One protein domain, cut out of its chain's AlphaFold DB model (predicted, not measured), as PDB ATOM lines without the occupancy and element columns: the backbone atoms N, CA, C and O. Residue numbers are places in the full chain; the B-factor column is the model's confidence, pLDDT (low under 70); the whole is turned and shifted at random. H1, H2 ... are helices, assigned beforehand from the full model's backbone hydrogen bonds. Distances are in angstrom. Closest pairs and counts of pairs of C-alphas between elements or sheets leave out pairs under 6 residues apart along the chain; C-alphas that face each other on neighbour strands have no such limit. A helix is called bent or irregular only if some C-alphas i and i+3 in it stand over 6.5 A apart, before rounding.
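This is residues 38 to 136 of the 201 residues of the protein "TPT domain-containing protein" of Nannochloropsis salina CCMP1776 (UniProt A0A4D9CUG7). Bent H1 arches over H2, near it at both ends around an empty middle; H3 folds back as a V. The printed part has 99 residues with three named helices: all helix. It is loose, radius of gyration of the C-alphas 18.2 A, spanning 48 by 40 by 26 A.

Find C-alpha 39 at (-24.788, 5.392, -73.593), where H1, residues 39 to 74, begins; assigned by hydrogen bonds as one helix, it is bent, with 7.8 A from C-alpha 61 to 64. H1a is residues 39 to 61, H1b residues 64 to 74, irregular with 6.7 A from C-alpha 64 to 67. H2, residues 83 to 108, runs 36.7 A; H3, residues 113 to 135, 33.2 A to (-51.637, 26.795, -86.072).

H1a touches H2, opposite ways at a steep tilt of 43 degrees, closest at C-alphas 39 and 106, 5.2 A. H1b and H3 are close but not clearly touching H2. Every O i to N i+4 pair in H2 is within hydrogen-bond range.

The farthest C-alphas, 80 and 114, are 49.4 A apart; residue 80 has low confidence.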
ATOM      1  N   THR A  38     -21.723   2.924 -70.665       76.25
ATOM      2  CA  THR A  38     -22.452   2.850 -71.936       76.25
ATOM      3  C   THR A  38     -23.451   4.001 -72.055       76.25
ATOM      4  O   THR A  38     -23.896   4.575 -71.056       76.25
ATOM      5  N   SER A  39     -23.842   4.319 -73.285       76.31
ATOM      6  CA  SER A  39     -24.788   5.392 -73.593       76.31
ATOM      7  C   SER A  39     -26.138   5.261 -72.879       76.31
ATOM      8  O   SER A  39     -26.650   6.236 -72.321       76.31
ATOM      9  N   SER A  40     -26.668   4.035 -72.795       81.94
ATOM     10  CA  SER A  40     -27.880   3.716 -72.020       81.94
ATOM     11  C   SER A  40     -27.691   3.936 -70.519       81.94
ATOM     12  O   SER A  40     -28.542   4.549 -69.869       81.94
ATOM     13  N   ASN A  41     -26.566   3.480 -69.955       85.25
ATOM     14  CA  ASN A  41     -26.299   3.627 -68.522       85.25
ATOM     15  C   ASN A  41     -26.140   5.100 -68.141       85.25
ATOM     16  O   ASN A  41     -26.675   5.544 -67.124       85.25
ATOM     17  N   LEU A  42     -25.457   5.883 -68.976       83.62
ATOM     18  CA  LEU A  42     -25.242   7.300 -68.722       83.62
ATOM     19  C   LEU A  42     -26.557   8.085 -68.812       83.62
ATOM     20  O   LEU A  42     -26.839   8.918 -67.946       83.62
ATOM     21  N   TYR A  43     -27.408   7.774 -69.792       84.56
ATOM     22  CA  TYR A  43     -28.747   8.354 -69.880       84.56
ATOM     23  C   TYR A  43     -29.626   7.996 -68.668       84.56
ATOM     24  O   TYR A  43     -30.305   8.872 -68.119       84.56
ATOM     25  N   SER A  44     -29.570   6.745 -68.209       84.38
ATOM     26  CA  SER A  44     -30.329   6.269 -67.047       84.38
ATOM     27  C   SER A  44     -29.898   6.959 -65.753       84.38
ATOM     28  O   SER A  44     -30.743   7.499 -65.040       84.38
ATOM     29  N   VAL A  45     -28.595   7.046 -65.472       87.50
ATOM     30  CA  VAL A  45     -28.071   7.738 -64.277       87.50
ATOM     31  C   VAL A  45     -28.426   9.226 -64.296       87.50
ATOM     32  O   VAL A  45     -28.861   9.778 -63.283       87.50
ATOM     33  N   LEU A  46     -28.299   9.878 -65.456       85.94
ATOM     34  CA  LEU A  46     -28.646  11.289 -65.612       85.94
ATOM     35  C   LEU A  46     -30.144  11.535 -65.386       85.94
ATOM     36  O   LEU A  46     -30.519  12.556 -64.809       85.94
ATOM     37  N   THR A  47     -30.993  10.594 -65.796       87.06
ATOM     38  CA  THR A  47     -32.442  10.683 -65.593       87.06
ATOM     39  C   THR A  47     -32.838  10.390 -64.146       87.06
ATOM     40  O   THR A  47     -33.666  11.120 -63.616       87.06
ATOM     41  N   ILE A  48     -32.209   9.423 -63.465       89.19
ATOM     42  CA  ILE A  48     -32.447   9.140 -62.035       89.19
ATOM     43  C   ILE A  48     -32.054  10.340 -61.163       89.19
ATOM     44  O   ILE A  48     -32.799  10.742 -60.274       89.19
ATOM     45  N   LEU A  49     -30.904  10.965 -61.423       87.81
ATOM     46  CA  LEU A  49     -30.497  12.152 -60.670       87.81
ATOM     47  C   LEU A  49     -31.430  13.341 -60.951       87.81
ATOM     48  O   LEU A  49     -31.800  14.076 -60.036       87.81
ATOM     49  N   ALA A  50     -31.845  13.513 -62.211       88.19
ATOM     50  CA  ALA A  50     -32.791  14.553 -62.591       88.19
ATOM     51  C   ALA A  50     -34.157  14.352 -61.924       88.19
ATOM     52  O   ALA A  50     -34.714  15.321 -61.417       88.19
ATOM     53  N   THR A  51     -34.686  13.127 -61.868       87.56
ATOM     54  CA  THR A  51     -35.960  12.852 -61.193       87.56
ATOM     55  C   THR A  51     -35.851  13.070 -59.689       87.56
ATOM     56  O   THR A  51     -36.747  13.686 -59.124       87.56
ATOM     57  N   LEU A  52     -34.747  12.684 -59.042       91.81
ATOM     58  CA  LEU A  52     -34.542  12.923 -57.607       91.81
ATOM     59  C   LEU A  52     -34.483  14.410 -57.233       91.81
ATOM     60  O   LEU A  52     -34.928  14.777 -56.150       91.81
ATOM     61  N   ILE A  53     -33.959  15.269 -58.110       89.31
ATOM     62  CA  ILE A  53     -33.899  16.721 -57.876       89.31
ATOM     63  C   ILE A  53     -35.217  17.399 -58.278       89.31
ATOM     64  O   ILE A  53     -35.690  18.308 -57.593       89.31
ATOM     65  N   LEU A  54     -35.828  16.966 -59.384       88.25
ATOM     66  CA  LEU A  54     -37.026  17.593 -59.937       88.25
ATOM     67  C   LEU A  54     -38.295  17.201 -59.175       88.25
ATOM     68  O   LEU A  54     -39.198  18.020 -59.063       88.25
ATOM     69  N   LEU A  55     -38.364  15.987 -58.626       89.25
ATOM     70  CA  LEU A  55     -39.514  15.504 -57.864       89.25
ATOM     71  C   LEU A  55     -39.813  16.361 -56.617       89.25
ATOM     72  O   LEU A  55     -40.942  16.843 -56.514       89.25
ATOM     73  N   PRO A  56     -38.857  16.650 -55.707       87.25
ATOM     74  CA  PRO A  56     -39.125  17.525 -54.566       87.25
ATOM     75  C   PRO A  56     -39.394  18.973 -54.995       87.25
ATOM     76  O   PRO A  56     -40.265  19.626 -54.427       87.25
ATOM     77  N   PHE A  57     -38.707  19.475 -56.026       88.00
ATOM     78  CA  PHE A  57     -38.908  20.839 -56.522       88.00
ATOM     79  C   PHE A  57     -40.284  21.027 -57.188       88.00
ATOM     80  O   PHE A  57     -40.953  22.032 -56.959       88.00
ATOM     81  N   GLY A  58     -40.735  20.038 -57.962       85.50
ATOM     82  CA  GLY A  58     -42.049  20.025 -58.603       85.50
ATOM     83  C   GLY A  58     -43.182  19.930 -57.585       85.50
ATOM     84  O   GLY A  58     -44.139  20.694 -57.665       85.50
ATOM     85  N   LEU A  59     -43.041  19.074 -56.567       86.00
ATOM     86  CA  LEU A  59     -44.011  18.976 -55.470       86.00
ATOM     87  C   LEU A  59     -44.107  20.273 -54.653       86.00
ATOM     88  O   LEU A  59     -45.205  20.661 -54.264       86.00
ATOM     89  N   LEU A  60     -42.991  20.971 -54.423       87.06
ATOM     90  CA  LEU A  60     -42.982  22.250 -53.704       87.06
ATOM     91  C   LEU A  60     -43.673  23.382 -54.482       87.06
ATOM     92  O   LEU A  60     -44.310  24.236 -53.869       87.06
ATOM     93  N   ILE A  61     -43.556  23.402 -55.812       86.25
ATOM     94  CA  ILE A  61     -44.102  24.479 -56.656       86.25
ATOM     95  C   ILE A  61     -45.549  24.203 -57.079       86.25
ATOM     96  O   ILE A  61     -46.377  25.112 -57.060       86.25
ATOM     97  N   GLU A  62     -45.866  22.965 -57.458       81.50
ATOM     98  CA  GLU A  62     -47.165  22.594 -58.035       81.50
ATOM     99  C   GLU A  62     -48.077  21.833 -57.063       81.50
ATOM    100  O   GLU A  62     -49.264  21.657 -57.347       81.50
ATOM    101  N   GLY A  63     -47.566  21.429 -55.895       76.69
ATOM    102  CA  GLY A  63     -48.298  20.680 -54.868       76.69
ATOM    103  C   GLY A  63     -49.727  21.173 -54.584       76.69
ATOM    104  O   GLY A  63     -50.651  20.356 -54.636       76.69
ATOM    105  N   PRO A  64     -49.971  22.479 -54.348       78.00
ATOM    106  CA  PRO A  64     -51.324  22.971 -54.082       78.00
ATOM    107  C   PRO A  64     -52.249  22.973 -55.316       78.00
ATOM    108  O   PRO A  64     -53.467  22.948 -55.156       78.00
ATOM    109  N   GLY A  65     -51.709  22.970 -56.541       82.00
ATOM    110  CA  GLY A  65     -52.488  22.933 -57.788       82.00
ATOM    111  C   GLY A  65     -52.801  21.521 -58.291       82.00
ATOM    112  O   GLY A  65     -53.780  21.323 -59.014       82.00
ATOM    113  N   LEU A  66     -52.013  20.524 -57.878       80.56
ATOM    114  CA  LEU A  66     -52.098  19.156 -58.389       80.56
ATOM    115  C   LEU A  66     -53.439  18.480 -58.066       80.56
ATOM    116  O   LEU A  66     -54.030  17.824 -58.920       80.56
ATOM    117  N   THR A  67     -53.958  18.666 -56.852       77.25
ATOM    118  CA  THR A  67     -55.225  18.040 -56.431       77.25
ATOM    119  C   THR A  67     -56.442  18.645 -57.136       77.25
ATOM    120  O   THR A  67     -57.406  17.932 -57.424       77.25
ATOM    121  N   ALA A  68     -56.393  19.938 -57.466       81.50
ATOM    122  CA  ALA A  68     -57.415  20.609 -58.262       81.50
ATOM    123  C   ALA A  68     -57.358  20.167 -59.733       81.50
ATOM    124  O   ALA A  68     -58.393  19.851 -60.320       81.50
ATOM    125  N   ALA A  69     -56.152  20.066 -60.302       82.69
ATOM    126  CA  ALA A  69     -55.940  19.582 -61.664       82.69
ATOM    127  C   ALA A  69     -56.378  18.118 -61.835       82.69
ATOM    128  O   ALA A  69     -57.017  17.780 -62.829       82.69
ATOM    129  N   TRP A  70     -56.110  17.265 -60.842       80.56
ATOM    130  CA  TRP A  70     -56.534  15.865 -60.857       80.56
ATOM    131  C   TRP A  70     -58.059  15.729 -60.886       80.56
ATOM    132  O   TRP A  70     -58.593  15.012 -61.726       80.56
ATOM    133  N   LYS A  71     -58.773  16.471 -60.028       79.31
ATOM    134  CA  LYS A  71     -60.249  16.473 -60.009       79.31
ATOM    135  C   LYS A  71     -60.853  16.989 -61.315       79.31
ATOM    136  O   LYS A  71     -61.871  16.471 -61.760       79.31
ATOM    137  N   ALA A  72     -60.234  17.995 -61.933       82.88
ATOM    138  CA  ALA A  72     -60.678  18.516 -63.223       82.88
ATOM    139  C   ALA A  72     -60.447  17.510 -64.367       82.88
ATOM    140  O   ALA A  72     -61.292  17.382 -65.248       82.88
ATOM    141  N   ALA A  73     -59.335  16.770 -64.338       79.19
ATOM    142  CA  ALA A  73     -59.004  15.773 -65.354       79.19
ATOM    143  C   ALA A  73     -59.883  14.514 -65.267       79.19
ATOM    144  O   ALA A  73     -60.262  13.960 -66.296       79.19
ATOM    145  N   THR A  74     -60.250  14.075 -64.059       77.62
ATOM    146  CA  THR A  74     -61.119  12.901 -63.871       77.62
ATOM    147  C   THR A  74     -62.598  13.183 -64.122       77.62
ATOM    148  O   THR A  74     -63.353  12.243 -64.347       77.62
ATOM    149  N   ALA A  75     -63.016  14.451 -64.112       77.88
ATOM    150  CA  ALA A  75     -64.377  14.868 -64.451       77.88
ATOM    151  C   ALA A  75     -64.619  14.986 -65.969       77.88
ATOM    152  O   ALA A  75     -65.728  15.321 -66.388       77.88
ATOM    153  N   HIS A  76     -63.598  14.755 -66.804       75.31
ATOM    154  CA  HIS A  76     -63.725  14.915 -68.246       75.31
ATOM    155  C   HIS A  76     -64.586  13.788 -68.858       75.31
ATOM    156  O   HIS A  76     -64.305  12.612 -68.624       75.31
ATOM    157  N   PRO A  77     -65.590  14.110 -69.698       71.62
ATOM    158  CA  PRO A  77     -66.575  13.146 -70.207       71.62
ATOM    159  C   PRO A  77     -66.011  12.087 -71.169       71.62
ATOM    160  O   PRO A  77     -66.744  11.209 -71.609       71.62
ATOM    161  N   SER A  78     -64.726  12.167 -71.522       71.94
ATOM    162  CA  SER A  78     -64.064  11.209 -72.413       71.94
ATOM    163  C   SER A  78     -63.491   9.981 -71.702       71.94
ATOM    164  O   SER A  78     -63.004   9.089 -72.387       71.94
ATOM    165  N   LEU A  79     -63.482   9.942 -70.366       74.56
ATOM    166  CA  LEU A  79     -63.005   8.780 -69.614       74.56
ATOM    167  C   LEU A  79     -64.178   7.937 -69.129       74.56
ATOM    168  O   LEU A  79     -65.061   8.429 -68.430       74.56
ATOM    169  N   THR A  80     -64.151   6.650 -69.470       68.50
ATOM    170  CA  THR A  80     -65.235   5.714 -69.147       68.50
ATOM    171  C   THR A  80     -65.047   5.131 -67.749       68.50
ATOM    172  O   THR A  80     -66.014   4.964 -67.012       68.50
ATOM    173  N   ASN A  81     -63.794   4.894 -67.341       70.06
ATOM    174  CA  ASN A  81     -63.454   4.330 -66.028       70.06
ATOM    175  C   ASN A  81     -62.901   5.375 -65.035       70.06
ATOM    176  O   ASN A  81     -62.340   5.023 -63.994       70.06
ATOM    177  N   GLY A  82     -63.037   6.669 -65.340       74.81
ATOM    178  CA  GLY A  82     -62.552   7.757 -64.489       74.81
ATOM    179  C   GLY A  82     -61.026   7.743 -64.298       74.81
ATOM    180  O   GLY A  82     -60.264   7.617 -65.251       74.81
ATOM    181  N   GLY A  83     -60.549   7.898 -63.057       74.56
ATOM    182  CA  GLY A  83     -59.127   8.139 -62.762       74.56
ATOM    183  C   GLY A  83     -58.153   6.982 -63.032       74.56
ATOM    184  O   GLY A  83     -56.956   7.232 -63.153       74.56
ATOM    185  N   THR A  84     -58.619   5.735 -63.141       79.69
ATOM    186  CA  THR A  84     -57.744   4.568 -63.374       79.69
ATOM    187  C   THR A  84     -57.270   4.482 -64.821       79.69
ATOM    188  O   THR A  84     -56.095   4.226 -65.067       79.69
ATOM    189  N   GLU A  85     -58.157   4.768 -65.772       82.56
ATOM    190  CA  GLU A  85     -57.846   4.862 -67.201       82.56
ATOM    191  C   GLU A  85     -56.950   6.075 -67.495       82.56
ATOM    192  O   GLU A  85     -56.000   5.988 -68.272       82.56
ATOM    193  N   LEU A  86     -57.162   7.186 -66.779       84.19
ATOM    194  CA  LEU A  86     -56.244   8.322 -66.819       84.19
ATOM    195  C   LEU A  86     -54.843   7.892 -66.365       84.19
ATOM    196  O   LEU A  86     -53.859   8.146 -67.055       84.19
ATOM    197  N   ALA A  87     -54.748   7.205 -65.224       86.06
ATOM    198  CA  ALA A  87     -53.475   6.762 -64.668       86.06
ATOM    199  C   ALA A  87     -52.732   5.789 -65.596       86.06
ATOM    200  O   ALA A  87     -51.523   5.932 -65.770       86.06
ATOM    201  N   THR A  88     -53.422   4.841 -66.239       87.75
ATOM    202  CA  THR A  88     -52.785   3.923 -67.197       87.75
ATOM    203  C   THR A  88     -52.286   4.655 -68.440       87.75
ATOM    204  O   THR A  88     -51.163   4.393 -68.874       87.75
ATOM    205  N   TYR A  89     -53.037   5.626 -68.971       89.25
ATOM    206  CA  TYR A  89     -52.558   6.465 -70.072       89.25
ATOM    207  C   TYR A  89     -51.380   7.357 -69.668       89.25
ATOM    208  O   TYR A  89     -50.441   7.503 -70.454       89.25
ATOM    209  N   LEU A  90     -51.359   7.905 -68.448       89.31
ATOM    210  CA  LEU A  90     -50.198   8.643 -67.935       89.31
ATOM    211  C   LEU A  90     -48.965   7.742 -67.800       89.31
ATOM    212  O   LEU A  90     -47.876   8.141 -68.203       89.31
ATOM    213  N   ILE A  91     -49.123   6.525 -67.278       92.06
ATOM    214  CA  ILE A  91     -48.013   5.574 -67.138       92.06
ATOM    215  C   ILE A  91     -47.495   5.160 -68.517       92.06
ATOM    216  O   ILE A  91     -46.289   5.189 -68.750       92.06
ATOM    217  N   TYR A  92     -48.384   4.828 -69.457       93.88
ATOM    218  CA  TYR A  92     -47.988   4.385 -70.793       93.88
ATOM    219  C   TYR A  92     -47.332   5.506 -71.607       93.88
ATOM    220  O   TYR A  92     -46.300   5.291 -72.249       93.88
ATOM    221  N   SER A  93     -47.888   6.719 -71.554       92.44
ATOM    222  CA  SER A  93     -47.295   7.891 -72.209       92.44
ATOM    223  C   SER A  93     -45.954   8.276 -71.581       92.44
ATOM    224  O   SER A  93     -45.003   8.540 -72.314       92.44
ATOM    225  N   GLY A  94     -45.832   8.226 -70.250       90.12
ATOM    226  CA  GLY A  94     -44.576   8.470 -69.539       90.12
ATOM    227  C   GLY A  94     -43.499   7.435 -69.867       90.12
ATOM    228  O   GLY A  94     -42.366   7.804 -70.175       90.12
ATOM    229  N   PHE A  95     -43.854   6.150 -69.872       91.44
ATOM    230  CA  PHE A  95     -42.936   5.057 -70.197       91.44
ATOM    231  C   PHE A  95     -42.463   5.111 -71.655       91.44
ATOM    232  O   PHE A  95     -41.264   5.058 -71.925       91.44
ATOM    233  N   THR A  96     -43.386   5.304 -72.598       91.69
ATOM    234  CA  THR A  96     -43.052   5.428 -74.027       91.69
ATOM    235  C   THR A  96     -42.181   6.659 -74.286       91.69
ATOM    236  O   THR A  96     -41.236   6.603 -75.071       91.69
ATOM    237  N   PHE A  97     -42.448   7.769 -73.591       89.25
ATOM    238  CA  PHE A  97     -41.622   8.970 -73.675       89.25
ATOM    239  C   PHE A  97     -40.220   8.755 -73.091       89.25
ATOM    240  O   PHE A  97     -39.241   9.226 -73.671       89.25
ATOM    241  N   PHE A  98     -40.093   8.034 -71.975       89.00
ATOM    242  CA  PHE A  98     -38.793   7.674 -71.403       89.00
ATOM    243  C   PHE A  98     -37.964   6.834 -72.384       89.00
ATOM    244  O   PHE A  98     -36.844   7.223 -72.711       89.00
ATOM    245  N   LEU A  99     -38.547   5.767 -72.939       89.88
ATOM    246  CA  LEU A  99     -37.883   4.917 -73.932       89.88
ATOM    247  C   LEU A  99     -37.477   5.688 -75.192       89.88
ATOM    248  O   LEU A  99     -36.364   5.523 -75.689       89.88
ATOM    249  N   TYR A 100     -38.346   6.571 -75.698       88.94
ATOM    250  CA  TYR A 100     -38.014   7.431 -76.836       88.94
ATOM    251  C   TYR A 100     -36.780   8.292 -76.548       88.94
ATOM    252  O   TYR A 100     -35.885   8.404 -77.388       88.94
ATOM    253  N   ASN A 101     -36.719   8.898 -75.361       86.94
ATOM    254  CA  ASN A 101     -35.580   9.724 -74.997       86.94
ATOM    255  C   ASN A 101     -34.309   8.881 -74.800       86.94
ATOM    256  O   ASN A 101     -33.256   9.317 -75.254       86.94
ATOM    257  N   GLU A 102     -34.387   7.682 -74.215       86.56
ATOM    258  CA  GLU A 102     -33.237   6.775 -74.063       86.56
ATOM    259  C   GLU A 102     -32.621   6.395 -75.412       86.56
ATOM    260  O   GLU A 102     -31.428   6.616 -75.644       86.56
ATOM    261  N   VAL A 103     -33.449   5.916 -76.344       87.00
ATOM    262  CA  VAL A 103     -33.005   5.529 -77.690       87.00
ATOM    263  C   VAL A 103     -32.458   6.734 -78.457       87.00
ATOM    264  O   VAL A 103     -31.443   6.630 -79.149       87.00
ATOM    265  N   ALA A 104     -33.078   7.909 -78.307       84.75
ATOM    266  CA  ALA A 104     -32.579   9.131 -78.923       84.75
ATOM    267  C   ALA A 104     -31.187   9.509 -78.391       84.75
ATOM    268  O   ALA A 104     -30.312   9.832 -79.191       84.75
ATOM    269  N   PHE A 105     -30.954   9.448 -77.073       78.94
ATOM    270  CA  PHE A 105     -29.641   9.738 -76.482       78.94
ATOM    271  C   PHE A 105     -28.570   8.743 -76.923       78.94
ATOM    272  O   PHE A 105     -27.465   9.174 -77.253       78.94
ATOM    273  N   ALA A 106     -28.913   7.458 -77.022       82.56
ATOM    274  CA  ALA A 106     -28.012   6.436 -77.542       82.56
ATOM    275  C   ALA A 106     -27.582   6.722 -78.994       82.56
ATOM    276  O   ALA A 106     -26.402   6.610 -79.322       82.56
ATOM    277  N   ALA A 107     -28.504   7.170 -79.852       81.94
ATOM    278  CA  ALA A 107     -28.177   7.572 -81.220       81.94
ATOM    279  C   ALA A 107     -27.340   8.865 -81.267       81.94
ATOM    280  O   ALA A 107     -26.400   8.990 -82.052       81.94
ATOM    281  N   LEU A 108     -27.665   9.830 -80.408       76.12
ATOM    282  CA  LEU A 108     -27.044  11.153 -80.352       76.12
ATOM    283  C   LEU A 108     -25.590  11.116 -79.859       76.12
ATOM    284  O   LEU A 108     -24.783  11.905 -80.333       76.12
ATOM    285  N   GLU A 109     -25.220  10.208 -78.961       74.12
ATOM    286  CA  GLU A 109     -23.862  10.128 -78.398       74.12
ATOM    287  C   GLU A 109     -22.771   9.728 -79.408       74.12
ATOM    288  O   GLU A 109     -21.585  10.053 -79.242       74.12
ATOM    289  N   SER A 110     -23.181   9.063 -80.488       75.56
ATOM    290  CA  SER A 110     -22.307   8.729 -81.614       75.56
ATOM    291  C   SER A 110     -21.889   9.957 -82.441       75.56
ATOM    292  O   SER A 110     -20.997   9.864 -83.282       75.56
ATOM    293  N   LEU A 111     -22.488  11.129 -82.187       78.69
ATOM    294  CA  LEU A 111     -22.238  12.364 -82.924       78.69
ATOM    295  C   LEU A 111     -21.176  13.251 -82.250       78.69
ATOM    296  O   LEU A 111     -21.012  13.295 -81.033       78.69
ATOM    297  N   HIS A 112     -20.448  14.011 -83.069       80.38
ATOM    298  CA  HIS A 112     -19.463  14.990 -82.600       80.38
ATOM    299  C   HIS A 112     -20.156  16.237 -81.986       80.38
ATOM    300  O   HIS A 112     -21.233  16.619 -82.457       80.38
ATOM    301  N   PRO A 113     -19.563  16.948 -80.995       78.50
ATOM    302  CA  PRO A 113     -20.127  18.166 -80.379       78.50
ATOM    303  C   PRO A 113     -20.568  19.259 -81.366       78.50
ATOM    304  O   PRO A 113     -21.524  19.985 -81.100       78.50
ATOM    305  N   ILE A 114     -19.923  19.350 -82.530       82.62
ATOM    306  CA  ILE A 114     -20.314  20.287 -83.597       82.62
ATOM    307  C   ILE A 114     -21.684  19.904 -84.184       82.62
ATOM    308  O   ILE A 114     -22.553  20.758 -84.354       82.62
ATOM    309  N   SER A 115     -21.916  18.611 -84.419       85.75
ATOM    310  CA  SER A 115     -23.183  18.097 -84.946       85.75
ATOM    311  C   SER A 115     -24.332  18.273 -83.948       85.75
ATOM    312  O   SER A 115     -25.453  18.576 -84.352       85.75
ATOM    313  N   HIS A 116     -24.063  18.186 -82.641       82.19
ATOM    314  CA  HIS A 116     -25.061  18.487 -81.606       82.19
ATOM    315  C   HIS A 116     -25.539  19.943 -81.633       82.19
ATOM    316  O   HIS A 116     -26.729  20.206 -81.434       82.19
ATOM    317  N   ALA A 117     -24.639  20.894 -81.902       84.00
ATOM    318  CA  ALA A 117     -25.006  22.303 -82.022       84.00
ATOM    319  C   ALA A 117     -25.941  22.537 -83.223       84.00
ATOM    320  O   ALA A 117     -26.945  23.240 -83.091       84.00
ATOM    321  N   VAL A 118     -25.666  21.885 -84.357       88.06
ATOM    322  CA  VAL A 118     -26.510  21.939 -85.563       88.06
ATOM    323  C   VAL A 118     -27.861  21.249 -85.334       88.06
ATOM    324  O   VAL A 118     -28.903  21.784 -85.702       88.06
ATOM    325  N   ALA A 119     -27.894  20.109 -84.645       85.12
ATOM    326  CA  ALA A 119     -29.151  19.447 -84.298       85.12
ATOM    327  C   ALA A 119     -30.061  20.342 -83.428       85.12
ATOM    328  O   ALA A 119     -31.280  20.363 -83.613       85.12
ATOM    329  N   ASN A 120     -29.486  21.136 -82.518       85.38
ATOM    330  CA  ASN A 120     -30.238  22.083 -81.689       85.38
ATOM    331  C   ASN A 120     -30.839  23.247 -82.505       85.38
ATOM    332  O   ASN A 120     -31.928  23.716 -82.169       85.38
ATOM    333  N   THR A 121     -30.186  23.706 -83.580       88.81
ATOM    334  CA  THR A 121     -30.760  24.734 -84.468       88.81
ATOM    335  C   THR A 121     -31.840  24.143 -85.371       88.81
ATOM    336  O   THR A 121     -32.932  24.705 -85.445       88.81
ATOM    337  N   ILE A 122     -31.601  22.967 -85.960       90.75
ATOM    338  CA  ILE A 122     -32.578  22.274 -86.814       90.75
ATOM    339  C   ILE A 122     -33.851  21.950 -86.034       90.75
ATOM    340  O   ILE A 122     -34.944  22.246 -86.509       90.75
ATOM    341  N   LYS A 123     -33.738  21.430 -84.803       85.50
ATOM    342  CA  LYS A 123     -34.903  21.145 -83.950       85.50
ATOM    343  C   LYS A 123     -35.801  22.374 -83.796       85.50
ATOM    344  O   LYS A 123     -37.018  22.257 -83.868       85.50
ATOM    345  N   ARG A 124     -35.214  23.562 -83.627       89.00
ATOM    346  CA  ARG A 124     -35.972  24.819 -83.494       89.00
ATOM    347  C   ARG A 124     -36.652  25.217 -84.796       89.00
ATOM    348  O   ARG A 124     -37.808  25.617 -84.753       89.00
ATOM    349  N   VAL A 125     -35.974  25.068 -85.933       91.06
ATOM    350  CA  VAL A 125     -36.553  25.343 -87.257       91.06
ATOM    351  C   VAL A 125     -37.746  24.429 -87.524       91.06
ATOM    352  O   VAL A 125     -38.804  24.915 -87.911       91.06
ATOM    353  N   VAL A 126     -37.619  23.131 -87.235       91.88
ATOM    354  CA  VAL A 126     -38.715  22.165 -87.401       91.88
ATOM    355  C   VAL A 126     -39.922  22.553 -86.547       91.88
ATOM    356  O   VAL A 126     -41.033  22.594 -87.064       91.88
ATOM    357  N   ILE A 127     -39.722  22.917 -85.276       87.12
ATOM    358  CA  ILE A 127     -40.824  23.366 -84.409       87.12
ATOM    359  C   ILE A 127     -41.500  24.629 -84.957       87.12
ATOM    360  O   ILE A 127     -42.726  24.704 -84.944       87.12
ATOM    361  N   ILE A 128     -40.737  25.602 -85.470       89.12
ATOM    362  CA  ILE A 128     -41.301  26.821 -86.074       89.12
ATOM    363  C   ILE A 128     -42.146  26.466 -87.305       89.12
ATOM    364  O   ILE A 128     -43.283  26.917 -87.410       89.12
ATOM    365  N   VAL A 129     -41.631  25.628 -88.208       89.81
ATOM    366  CA  VAL A 129     -42.333  25.236 -89.442       89.81
ATOM    367  C   VAL A 129     -43.604  24.447 -89.133       89.81
ATOM    368  O   VAL A 129     -44.671  24.770 -89.653       89.81
ATOM    369  N   VAL A 130     -43.517  23.456 -88.244       90.25
ATOM    370  CA  VAL A 130     -44.677  22.665 -87.811       90.25
ATOM    371  C   VAL A 130     -45.699  23.557 -87.112       90.25
ATOM    372  O   VAL A 130     -46.891  23.433 -87.374       90.25
ATOM    373  N   SER A 131     -45.258  24.500 -86.277       86.31
ATOM    374  CA  SER A 131     -46.160  25.450 -85.624       86.31
ATOM    375  C   SER A 131     -46.904  26.314 -86.643       86.31
ATOM    376  O   SER A 131     -48.120  26.449 -86.545       86.31
ATOM    377  N   VAL A 132     -46.223  26.835 -87.664       85.38
ATOM    378  CA  VAL A 132     -46.876  27.611 -88.731       85.38
ATOM    379  C   VAL A 132     -47.878  26.752 -89.506       85.38
ATOM    380  O   VAL A 132     -48.973  27.219 -89.812       85.38
ATOM    381  N   PHE A 133     -47.544  25.490 -89.782       87.00
ATOM    382  CA  PHE A 133     -48.425  24.582 -90.516       87.00
ATOM    383  C   PHE A 133     -49.675  24.186 -89.717       87.00
ATOM    384  O   PHE A 133     -50.780  24.192 -90.257       87.00
ATOM    385  N   VAL A 134     -49.510  23.874 -88.429       86.50
ATOM    386  CA  VAL A 134     -50.588  23.413 -87.541       86.50
ATOM    387  C   VAL A 134     -51.472  24.569 -87.084       86.50
ATOM    388  O   VAL A 134     -52.692  24.474 -87.163       86.50
ATOM    389  N   PHE A 135     -50.878  25.672 -86.622       79.62
ATOM    390  CA  PHE A 135     -51.637  26.795 -86.072       79.62
ATOM    391  C   PHE A 135     -52.133  27.766 -87.145       79.62
ATOM    392  O   PHE A 135     -52.992  28.588 -86.835       79.62
ATOM    393  N   ARG A 136     -51.600  27.703 -88.380       73.00
ATOM    394  CA  ARG A 136     -51.928  28.601 -89.510       73.00
ATOM    395  C   ARG A 136     -52.025  30.083 -89.116       73.00
ATOM    396  O   ARG A 136     -52.737  30.861 -89.746       73.00
TER     397      ARG A 136